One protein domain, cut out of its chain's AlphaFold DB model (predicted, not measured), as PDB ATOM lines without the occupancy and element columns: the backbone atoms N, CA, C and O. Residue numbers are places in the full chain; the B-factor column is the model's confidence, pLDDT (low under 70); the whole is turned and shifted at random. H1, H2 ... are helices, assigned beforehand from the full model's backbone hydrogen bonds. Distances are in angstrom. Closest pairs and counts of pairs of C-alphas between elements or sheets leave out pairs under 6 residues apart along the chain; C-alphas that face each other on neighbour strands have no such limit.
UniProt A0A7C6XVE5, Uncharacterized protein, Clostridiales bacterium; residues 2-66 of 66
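AT A GLANCE: This is residues 2 to 66 of the 66 residues of an uncharacterized protein of Clostridiales bacterium (UniProt A0A7C6XVE5). The longest helix, H3, lies like a crossbar over two shorter helices, H1 and H2, which run side by side the same way with some space between them; H3 meets each near its first residues. H2 is under the first part of H3 and H1 under a later part, and residues 2 to 15, with no named element, lead into H1. The printed part has 65 residues with three named helices, in the order H1, H2, H3, and no named strand; the class is all helix, though under half of the residues, 31 of the 65, are in named elements. The whole is compact, with a radius of gyration of the C-alphas of 11.0 A, and spans 29 by 27 by 22 A.

IN THESE COORDINATES: Start with H3, residues 47 to 59: find C-alpha 47 at (15.549, -2.435, 9.569), and follow the helix for 18.2 A to C-alpha 59 at (17.565, 13.244, 18.603). H1 is residues 16 to 25; look for C-alpha 16 at (5.501, 9.889, 11.356), from which the helix runs 14.3 A to C-alpha 25. H2, residues 36 to 43, measures 10.0 A from first to last C-alpha.

HOW THE PARTS SIT: Look first at residues 47 to 51 of H3, the part of it that touches H2; the closest C-alphas of the two helices are those of Phe 36 and Ile 47, 5.4 A apart. H2 and H3 run opposite ways at a steep tilt of 65 degrees. Further along, residues 54 to 58 of H3 touch H1, with the closest C-alphas those of Asp 17 and Val 54, 6.4 A apart. The lines of H1 and H3 are about perpendicular, at 75 degrees. H1 and H2 are close but not clearly touching: their closest C-alphas, those of Glu 18 and Phe 36, are 6.9 A apart. They run the same way at a shallow tilt of 10 degrees. In H1, H2 and H3 every O i to N i+4 pair is within hydrogen-bond range.

THE WHOLE: The two C-alphas farthest apart are those of Pro 2 and Lys 44, at 30.9 A, while those of Pro 2 and Asn 66, the chain's last residue, are 14.2 A apart. The printed part has no cut. The link from H1 to H2 is short, with 10 residues, and the one from H2 to H3 is tight, with 3. Look in the B-factor column for the mean pLDDT of the printed part, 72.7; residues 2 to 5, 27 to 29 and 58 to 66 are under 70.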
ATOM      1  N   PRO A   2      -4.731   9.259  18.028       49.44
ATOM      2  CA  PRO A   2      -3.647   9.445  17.070       49.44
ATOM      3  C   PRO A   2      -3.833   8.469  15.905       49.44
ATOM      4  O   PRO A   2      -3.771   7.251  16.061       49.44
ATOM      5  N   GLU A   3      -4.128   9.031  14.745       53.44
ATOM      6  CA  GLU A   3      -4.188   8.366  13.451       53.44
ATOM      7  C   GLU A   3      -2.774   7.899  13.104       53.44
ATOM      8  O   GLU A   3      -1.910   8.684  12.726       53.44
ATOM      9  N   MET A   4      -2.508   6.613  13.328       64.44
ATOM     10  CA  MET A   4      -1.220   6.027  12.989       64.44
ATOM     11  C   MET A   4      -1.157   5.822  11.476       64.44
ATOM     12  O   MET A   4      -1.962   5.045  10.945       64.44
ATOM     13  N   PRO A   5      -0.220   6.478  10.773       69.38
ATOM     14  CA  PRO A   5      -0.047   6.235   9.355       69.38
ATOM     15  C   PRO A   5       0.271   4.758   9.103       69.38
ATOM     16  O   PRO A   5       0.803   4.070   9.969       69.38
ATOM     17  N   ARG A   6      -0.075   4.232   7.925       78.19
ATOM     18  CA  ARG A   6       0.162   2.825   7.572       78.19
ATOM     19  C   ARG A   6       0.862   2.715   6.230       78.19
ATOM     20  O   ARG A   6       0.659   3.539   5.346       78.19
ATOM     21  N   CYS A   7       1.686   1.687   6.096       81.69
ATOM     22  CA  CYS A   7       2.390   1.389   4.859       81.69
ATOM     23  C   CYS A   7       1.420   0.929   3.770       81.69
ATOM     24  O   CYS A   7       0.611   0.031   4.008       81.69
ATOM     25  N   SER A   8       1.571   1.472   2.562       75.25
ATOM     26  CA  SER A   8       0.751   1.103   1.399       75.25
ATOM     27  C   SER A   8       1.004  -0.323   0.896       75.25
ATOM     28  O   SER A   8       0.162  -0.879   0.203       75.25
ATOM     29  N   VAL A   9       2.141  -0.928   1.260       76.69
ATOM     30  CA  VAL A   9       2.529  -2.280   0.820       76.69
ATOM     31  C   VAL A   9       2.248  -3.337   1.887       76.69
ATOM     32  O   VAL A   9       1.655  -4.368   1.595       76.69
ATOM     33  N   CYS A  10       2.674  -3.093   3.130       80.06
ATOM     34  CA  CYS A  10       2.608  -4.077   4.218       80.06
ATOM     35  C   CYS A  10       1.399  -3.866   5.152       80.06
ATOM     36  O   CYS A  10       1.122  -4.718   5.990       80.06
ATOM     37  N   GLY A  11       0.716  -2.713   5.091       73.69
ATOM     38  CA  GLY A  11      -0.346  -2.340   6.041       73.69
ATOM     39  C   GLY A  11       0.137  -2.084   7.476       73.69
ATOM     40  O   GLY A  11      -0.667  -1.772   8.355       73.69
ATOM     41  N   LYS A  12       1.446  -2.203   7.727       77.94
ATOM     42  CA  LYS A  12       2.078  -2.030   9.040       77.94
ATOM     43  C   LYS A  12       1.999  -0.571   9.475       77.94
ATOM     44  O   LYS A  12       2.083   0.336   8.643       77.94
ATOM     45  N   THR A  13       1.857  -0.375  10.777       74.19
ATOM     46  CA  THR A  13       1.877   0.933  11.426       74.19
ATOM     47  C   THR A  13       3.208   1.618  11.147       74.19
ATOM     48  O   THR A  13       4.255   1.095  11.515       74.19
ATOM     49  N   LEU A  14       3.139   2.760  10.477       76.38
ATOM     50  CA  LEU A  14       4.237   3.686  10.290       76.38
ATOM     51  C   LEU A  14       4.220   4.695  11.424       76.38
ATOM     52  O   LEU A  14       3.167   5.208  11.808       76.38
ATOM     53  N   LEU A  15       5.398   5.044  11.904       73.19
ATOM     54  CA  LEU A  15       5.579   6.288  12.627       73.19
ATOM     55  C   LEU A  15       5.666   7.450  11.636       73.19
ATOM     56  O   LEU A  15       6.104   7.298  10.491       73.19
ATOM     57  N   GLN A  16       5.276   8.639  12.089       71.94
ATOM     58  CA  GLN A  16       5.501   9.889  11.356       71.94
ATOM     59  C   GLN A  16       6.983  10.021  10.967       71.94
ATOM     60  O   GLN A  16       7.327  10.494   9.883       71.94
ATOM     61  N   ASP A  17       7.842   9.455  11.811       72.69
ATOM     62  CA  ASP A  17       9.256   9.308  11.579       72.69
ATOM     63  C   ASP A  17       9.629   8.431  10.369       72.69
ATOM     64  O   ASP A  17      10.460   8.804   9.538       72.69
ATOM     65  N   GLU A  18       8.980   7.281  10.207       75.62
ATOM     66  CA  GLU A  18       9.208   6.401   9.057       75.62
ATOM     67  C   GLU A  18       8.809   7.081   7.748       75.62
ATOM     68  O   GLU A  18       9.532   6.992   6.756       75.62
ATOM     69  N   ILE A  19       7.696   7.817   7.746       77.81
ATOM     70  CA  ILE A  19       7.258   8.611   6.593       77.81
ATOM     71  C   ILE A  19       8.300   9.676   6.254       77.81
ATOM     72  O   ILE A  19       8.690   9.807   5.090       77.81
ATOM     73  N   GLY A  20       8.762  10.424   7.260       76.00
ATOM     74  CA  GLY A  20       9.774  11.465   7.101       76.00
ATOM     75  C   GLY A  20      11.067  10.917   6.499       76.00
ATOM     76  O   GLY A  20      11.568  11.461   5.508       76.00
ATOM     77  N   LEU A  21      11.562   9.790   7.024       76.88
ATOM     78  CA  LEU A  21      12.759   9.135   6.504       76.88
ATOM     79  C   LEU A  21      12.538   8.572   5.095       76.88
ATOM     80  O   LEU A  21      13.384   8.778   4.232       76.88
ATOM     81  N   THR A  22      11.399   7.928   4.826       76.94
ATOM     82  CA  THR A  22      11.062   7.392   3.493       76.94
ATOM     83  C   THR A  22      11.089   8.495   2.439       76.94
ATOM     84  O   THR A  22      11.709   8.348   1.386       76.94
ATOM     85  N   ARG A  23      10.468   9.644   2.737       76.69
ATOM     86  CA  ARG A  23      10.479  10.826   1.862       76.69
ATOM     87  C   ARG A  23      11.875  11.408   1.694       76.69
ATOM     88  O   ARG A  23      12.176  11.973   0.647       76.69
ATOM     89  N   LYS A  24      12.725  11.307   2.714       74.00
ATOM     90  CA  LYS A  24      14.097  11.816   2.661       74.00
ATOM     91  C   LYS A  24      15.026  10.901   1.857       74.00
ATOM     92  O   LYS A  24      15.832  11.415   1.092       74.00
ATOM     93  N   LEU A  25      14.898   9.585   2.026       73.06
ATOM     94  CA  LEU A  25      15.718   8.565   1.368       73.06
ATOM     95  C   LEU A  25      15.316   8.332  -0.088       73.06
ATOM     96  O   LEU A  25      16.186   8.218  -0.943       73.06
ATOM     97  N   ILE A  26      14.012   8.240  -0.370       76.19
ATOM     98  CA  ILE A  26      13.519   7.983  -1.727       76.19
ATOM     99  C   ILE A  26      13.460   9.294  -2.505       76.19
ATOM    100  O   ILE A  26      14.182   9.481  -3.482       76.19
ATOM    101  N   SER A  27      12.558  10.187  -2.101       66.19
ATOM    102  CA  SER A  27      12.366  11.518  -2.681       66.19
ATOM    103  C   SER A  27      11.197  12.230  -2.013       66.19
ATOM    104  O   SER A  27      10.218  11.609  -1.594       66.19
ATOM    105  N   ARG A  28      11.242  13.566  -1.998       65.25
ATOM    106  CA  ARG A  28      10.193  14.415  -1.398       65.25
ATOM    107  C   ARG A  28       8.805  14.222  -2.035       65.25
ATOM    108  O   ARG A  28       7.804  14.541  -1.389       65.25
ATOM    109  N   ALA A  29       8.779  13.702  -3.266       63.50
ATOM    110  CA  ALA A  29       7.603  13.438  -4.093       63.50
ATOM    111  C   ALA A  29       7.114  11.976  -4.053       63.50
ATOM    112  O   ALA A  29       6.258  11.605  -4.851       63.50
ATOM    113  N   VAL A  30       7.648  11.129  -3.164       74.94
ATOM    114  CA  VAL A  30       7.135   9.761  -3.030       74.94
ATOM    115  C   VAL A  30       5.695   9.799  -2.499       74.94
ATOM    116  O   VAL A  30       5.424  10.377  -1.445       74.94
ATOM    117  N   THR A  31       4.772   9.223  -3.265       70.19
ATOM    118  CA  THR A  31       3.344   9.091  -2.925       70.19
ATOM    119  C   THR A  31       3.053   7.842  -2.099       70.19
ATOM    120  O   THR A  31       2.003   7.750  -1.471       70.19
ATOM    121  N   GLU A  32       3.988   6.893  -2.077       72.19
ATOM    122  CA  GLU A  32       3.884   5.635  -1.347       72.19
ATOM    123  C   GLU A  32       4.867   5.617  -0.174       72.19
ATOM    124  O   GLU A  32       6.087   5.618  -0.355       72.19
ATOM    125  N   PHE A  33       4.338   5.583   1.047       77.31
ATOM    126  CA  PHE A  33       5.159   5.423   2.243       77.31
ATOM    127  C   PHE A  33       5.320   3.947   2.573       77.31
ATOM    128  O   PHE A  33       4.363   3.168   2.554       77.31
ATOM    129  N   LEU A  34       6.557   3.570   2.875       80.38
ATOM    130  CA  LEU A  34       6.965   2.194   3.085       80.38
ATOM    131  C   LEU A  34       7.422   2.030   4.530       80.38
ATOM    132  O   LEU A  34       8.110   2.891   5.071       80.38
ATOM    133  N   CYS A  35       7.042   0.913   5.149       81.81
ATOM    134  CA  CYS A  35       7.551   0.534   6.465       81.81
ATOM    135  C   CYS A  35       9.053   0.262   6.368       81.81
ATOM    136  O   CYS A  35       9.529  -0.113   5.291       81.81
ATOM    137  N   PHE A  36       9.797   0.397   7.473       78.56
ATOM    138  CA  PHE A  36      11.220   0.030   7.475       78.56
ATOM    139  C   PHE A  36      11.464  -1.371   6.908       78.56
ATOM    140  O   PHE A  36      12.471  -1.590   6.259       78.56
ATOM    141  N   ASP A  37      10.517  -2.286   7.105       80.50
ATOM    142  CA  ASP A  37      10.498  -3.641   6.548       80.50
ATOM    143  C   ASP A  37      10.494  -3.653   5.009       80.50
ATOM    144  O   ASP A  37      11.364  -4.240   4.368       80.50
ATOM    145  N   CYS A  38       9.557  -2.926   4.396       83.31
ATOM    146  CA  CYS A  38       9.470  -2.828   2.942       83.31
ATOM    147  C   CYS A  38      10.640  -2.039   2.349       83.31
ATOM    148  O   CYS A  38      11.112  -2.373   1.265       83.31
ATOM    149  N   LEU A  39      11.116  -1.003   3.044       80.12
ATOM    150  CA  LEU A  39      12.321  -0.269   2.665       80.12
ATOM    151  C   LEU A  39      13.556  -1.159   2.732       80.12
ATOM    152  O   LEU A  39      14.307  -1.204   1.767       80.12
ATOM    153  N   ALA A  40      13.735  -1.896   3.825       83.62
ATOM    154  CA  ALA A  40      14.807  -2.864   4.021       83.62
ATOM    155  C   ALA A  40      14.827  -3.898   2.893       83.62
ATOM    156  O   ALA A  40      15.855  -4.087   2.246       83.62
ATOM    157  N   ALA A  41      13.670  -4.479   2.572       83.38
ATOM    158  CA  ALA A  41      13.530  -5.428   1.475       83.38
ATOM    159  C   ALA A  41      13.841  -4.801   0.102       83.38
ATOM    160  O   ALA A  41      14.526  -5.412  -0.719       83.38
ATOM    161  N   LYS A  42      13.375  -3.570  -0.152       81.00
ATOM    162  CA  LYS A  42      13.541  -2.879  -1.442       81.00
ATOM    163  C   LYS A  42      14.963  -2.355  -1.664       81.00
ATOM    164  O   LYS A  42      15.482  -2.451  -2.771       81.00
ATOM    165  N   PHE A  43      15.590  -1.815  -0.623       76.75
ATOM    166  CA  PHE A  43      16.942  -1.250  -0.650       76.75
ATOM    167  C   PHE A  43      18.026  -2.256  -0.245       76.75
ATOM    168  O   PHE A  43      19.201  -1.894  -0.240       76.75
ATOM    169  N   LYS A  44      17.653  -3.502   0.089       81.31
ATOM    170  CA  LYS A  44      18.548  -4.517   0.673       81.31
ATOM    171  C   LYS A  44      19.366  -3.951   1.839       81.31
ATOM    172  O   LYS A  44      20.578  -4.123   1.908       81.31
ATOM    173  N   THR A  45      18.690  -3.223   2.719       79.81
ATOM    174  CA  THR A  45      19.281  -2.640   3.927       79.81
ATOM    175  C   THR A  45      18.607  -3.216   5.164       79.81
ATOM    176  O   THR A  45      17.579  -3.877   5.059       79.81
ATOM    177  N   ASP A  46      19.171  -2.977   6.339       84.06
ATOM    178  CA  ASP A  46      18.665  -3.521   7.591       84.06
ATOM    179  C   ASP A  46      17.651  -2.572   8.247       84.06
ATOM    180  O   ASP A  46      17.898  -1.373   8.405       84.06
ATOM    181  N   ILE A  47      16.529  -3.129   8.715       81.25
ATOM    182  CA  ILE A  47      15.549  -2.435   9.569       81.25
ATOM    183  C   ILE A  47      16.209  -1.702  10.753       81.25
ATOM    184  O   ILE A  47      15.878  -0.532  10.959       81.25
ATOM    185  N   PRO A  48      17.121  -2.321  11.540       81.81
ATOM    186  CA  PRO A  48      17.777  -1.628  12.649       81.81
ATOM    187  C   PRO A  48      18.554  -0.392  12.194       81.81
ATOM    188  O   PRO A  48      18.495   0.630  12.863       81.81
ATOM    189  N   ARG A  49      19.189  -0.433  11.019       81.56
ATOM    190  CA  ARG A  49      19.972   0.692  10.500       81.56
ATOM    191  C   ARG A  49      19.091   1.879  10.121       81.56
ATOM    192  O   ARG A  49      19.436   3.026  10.391       81.56
ATOM    193  N   LEU A  50      17.924   1.605   9.541       80.25
ATOM    194  CA  LEU A  50      16.922   2.633   9.258       80.25
ATOM    195  C   LEU A  50      16.331   3.227  10.550       80.25
ATOM    196  O   LEU A  50      16.121   4.438  10.621       80.25
ATOM    197  N   LYS A  51      16.106   2.395  11.577       76.62
ATOM    198  CA  LYS A  51      15.662   2.847  12.905       76.62
ATOM    199  C   LYS A  51      16.697   3.727  13.596       76.62
ATOM    200  O   LYS A  51      16.332   4.803  14.056       76.62
ATOM    201  N   GLU A  52      17.964   3.323  13.601       83.06
ATOM    202  CA  GLU A  52      19.052   4.128  14.164       83.06
ATOM    203  C   GLU A  52      19.152   5.487  13.472       83.06
ATOM    204  O   GLU A  52      19.278   6.509  14.140       83.06
ATOM    205  N   MET A  53      19.022   5.528  12.141       76.69
ATOM    206  CA  MET A  53      18.985   6.795  11.410       76.69
ATOM    207  C   MET A  53      17.807   7.667  11.851       76.69
ATOM    208  O   MET A  53      17.995   8.857  12.084       76.69
ATOM    209  N   VAL A  54      16.607   7.100  11.993       77.56
ATOM    210  CA  VAL A  54      15.439   7.841  12.492       77.56
ATOM    211  C   VAL A  54      15.657   8.380  13.897       77.56
ATOM    212  O   VAL A  54      15.436   9.567  14.120       77.56
ATOM    213  N   GLU A  55      16.095   7.543  14.834       75.88
ATOM    214  CA  GLU A  55      16.339   7.966  16.214       75.88
ATOM    215  C   GLU A  55      17.425   9.039  16.277       75.88
ATOM    216  O   GLU A  55      17.280  10.020  17.006       75.88
ATOM    217  N   TYR A  56      18.454   8.921  15.440       76.44
ATOM    218  CA  TYR A  56      19.484   9.935  15.285       76.44
ATOM    219  C   TYR A  56      18.911  11.258  14.756       76.44
ATOM    220  O   TYR A  56      19.120  12.300  15.371       76.44
ATOM    221  N   TYR A  57      18.126  11.244  13.673       71.25
ATOM    222  CA  TYR A  57      17.495  12.458  13.137       71.25
ATOM    223  C   TYR A  57      16.510  13.100  14.119       71.25
ATOM    224  O   TYR A  57      16.446  14.330  14.208       71.25
ATOM    225  N   ARG A  58      15.778  12.277  14.873       69.69
ATOM    226  CA  ARG A  58      14.854  12.712  15.921       69.69
ATOM    227  C   ARG A  58      15.608  13.349  17.089       69.69
ATOM    228  O   ARG A  58      15.228  14.424  17.543       69.69
ATOM    229  N   SER A  59      16.703  12.732  17.532       68.62
ATOM    230  CA  SER A  59      17.565  13.244  18.603       68.62
ATOM    231  C   SER A  59      18.300  14.527  18.195       68.62
ATOM    232  O   SER A  59      18.495  15.422  19.011       68.62
ATOM    233  N   GLN A  60      18.639  14.666  16.911       61.28
ATOM    234  CA  GLN A  60      19.271  15.860  16.343       61.28
ATOM    235  C   GLN A  60      18.295  17.022  16.066       61.28
ATOM    236  O   GLN A  60      18.717  18.054  15.551       61.28
ATOM    237  N   GLY A  61      16.999  16.892  16.379       55.12
ATOM    238  CA  GLY A  61      16.025  17.974  16.181       55.12
ATOM    239  C   GLY A  61      15.761  18.307  14.707       55.12
ATOM    240  O   GLY A  61      15.461  19.451  14.362       55.12
ATOM    241  N   CYS A  62      15.896  17.329  13.806       50.69
ATOM    242  CA  CYS A  62      15.701  17.560  12.381       50.69
ATOM    243  C   CYS A  62      14.211  17.835  12.087       50.69
ATOM    244  O   CYS A  62      13.376  16.938  12.187       50.69
ATOM    245  N   MET A  63      13.887  19.066  11.667       50.41
ATOM    246  CA  MET A  63      12.546  19.599  11.325       50.41
ATOM    247  C   MET A  63      11.737  18.821  10.251       50.41
ATOM    248  O   MET A  63      10.729  19.312   9.756       50.41
ATOM    249  N   LEU A  64      12.168  17.628   9.837       49.72
ATOM    250  CA  LEU A  64      11.419  16.719   8.957       49.72
ATOM    251  C   LEU A  64      10.538  15.711   9.711       49.72
ATOM    252  O   LEU A  64       9.770  15.001   9.068       49.72
ATOM    253  N   PHE A  65      10.664  15.663  11.039       42.94
ATOM    254  CA  PHE A  65       9.954  14.770  11.958       42.94
ATOM    255  C   PHE A  65       9.018  15.551  12.908       42.94
ATOM    256  O   PHE A  65       8.799  15.135  14.042       42.94
ATOM    257  N   ASN A  66       8.516  16.710  12.466       37.09
ATOM    258  CA  ASN A  66       7.412  17.426  13.123       37.09
ATOM    259  C   ASN A  66       6.081  17.051  12.462       37.09
ATOM    260  O   ASN A  66       5.038  17.194  13.132       37.09
TER     261      ASN A  66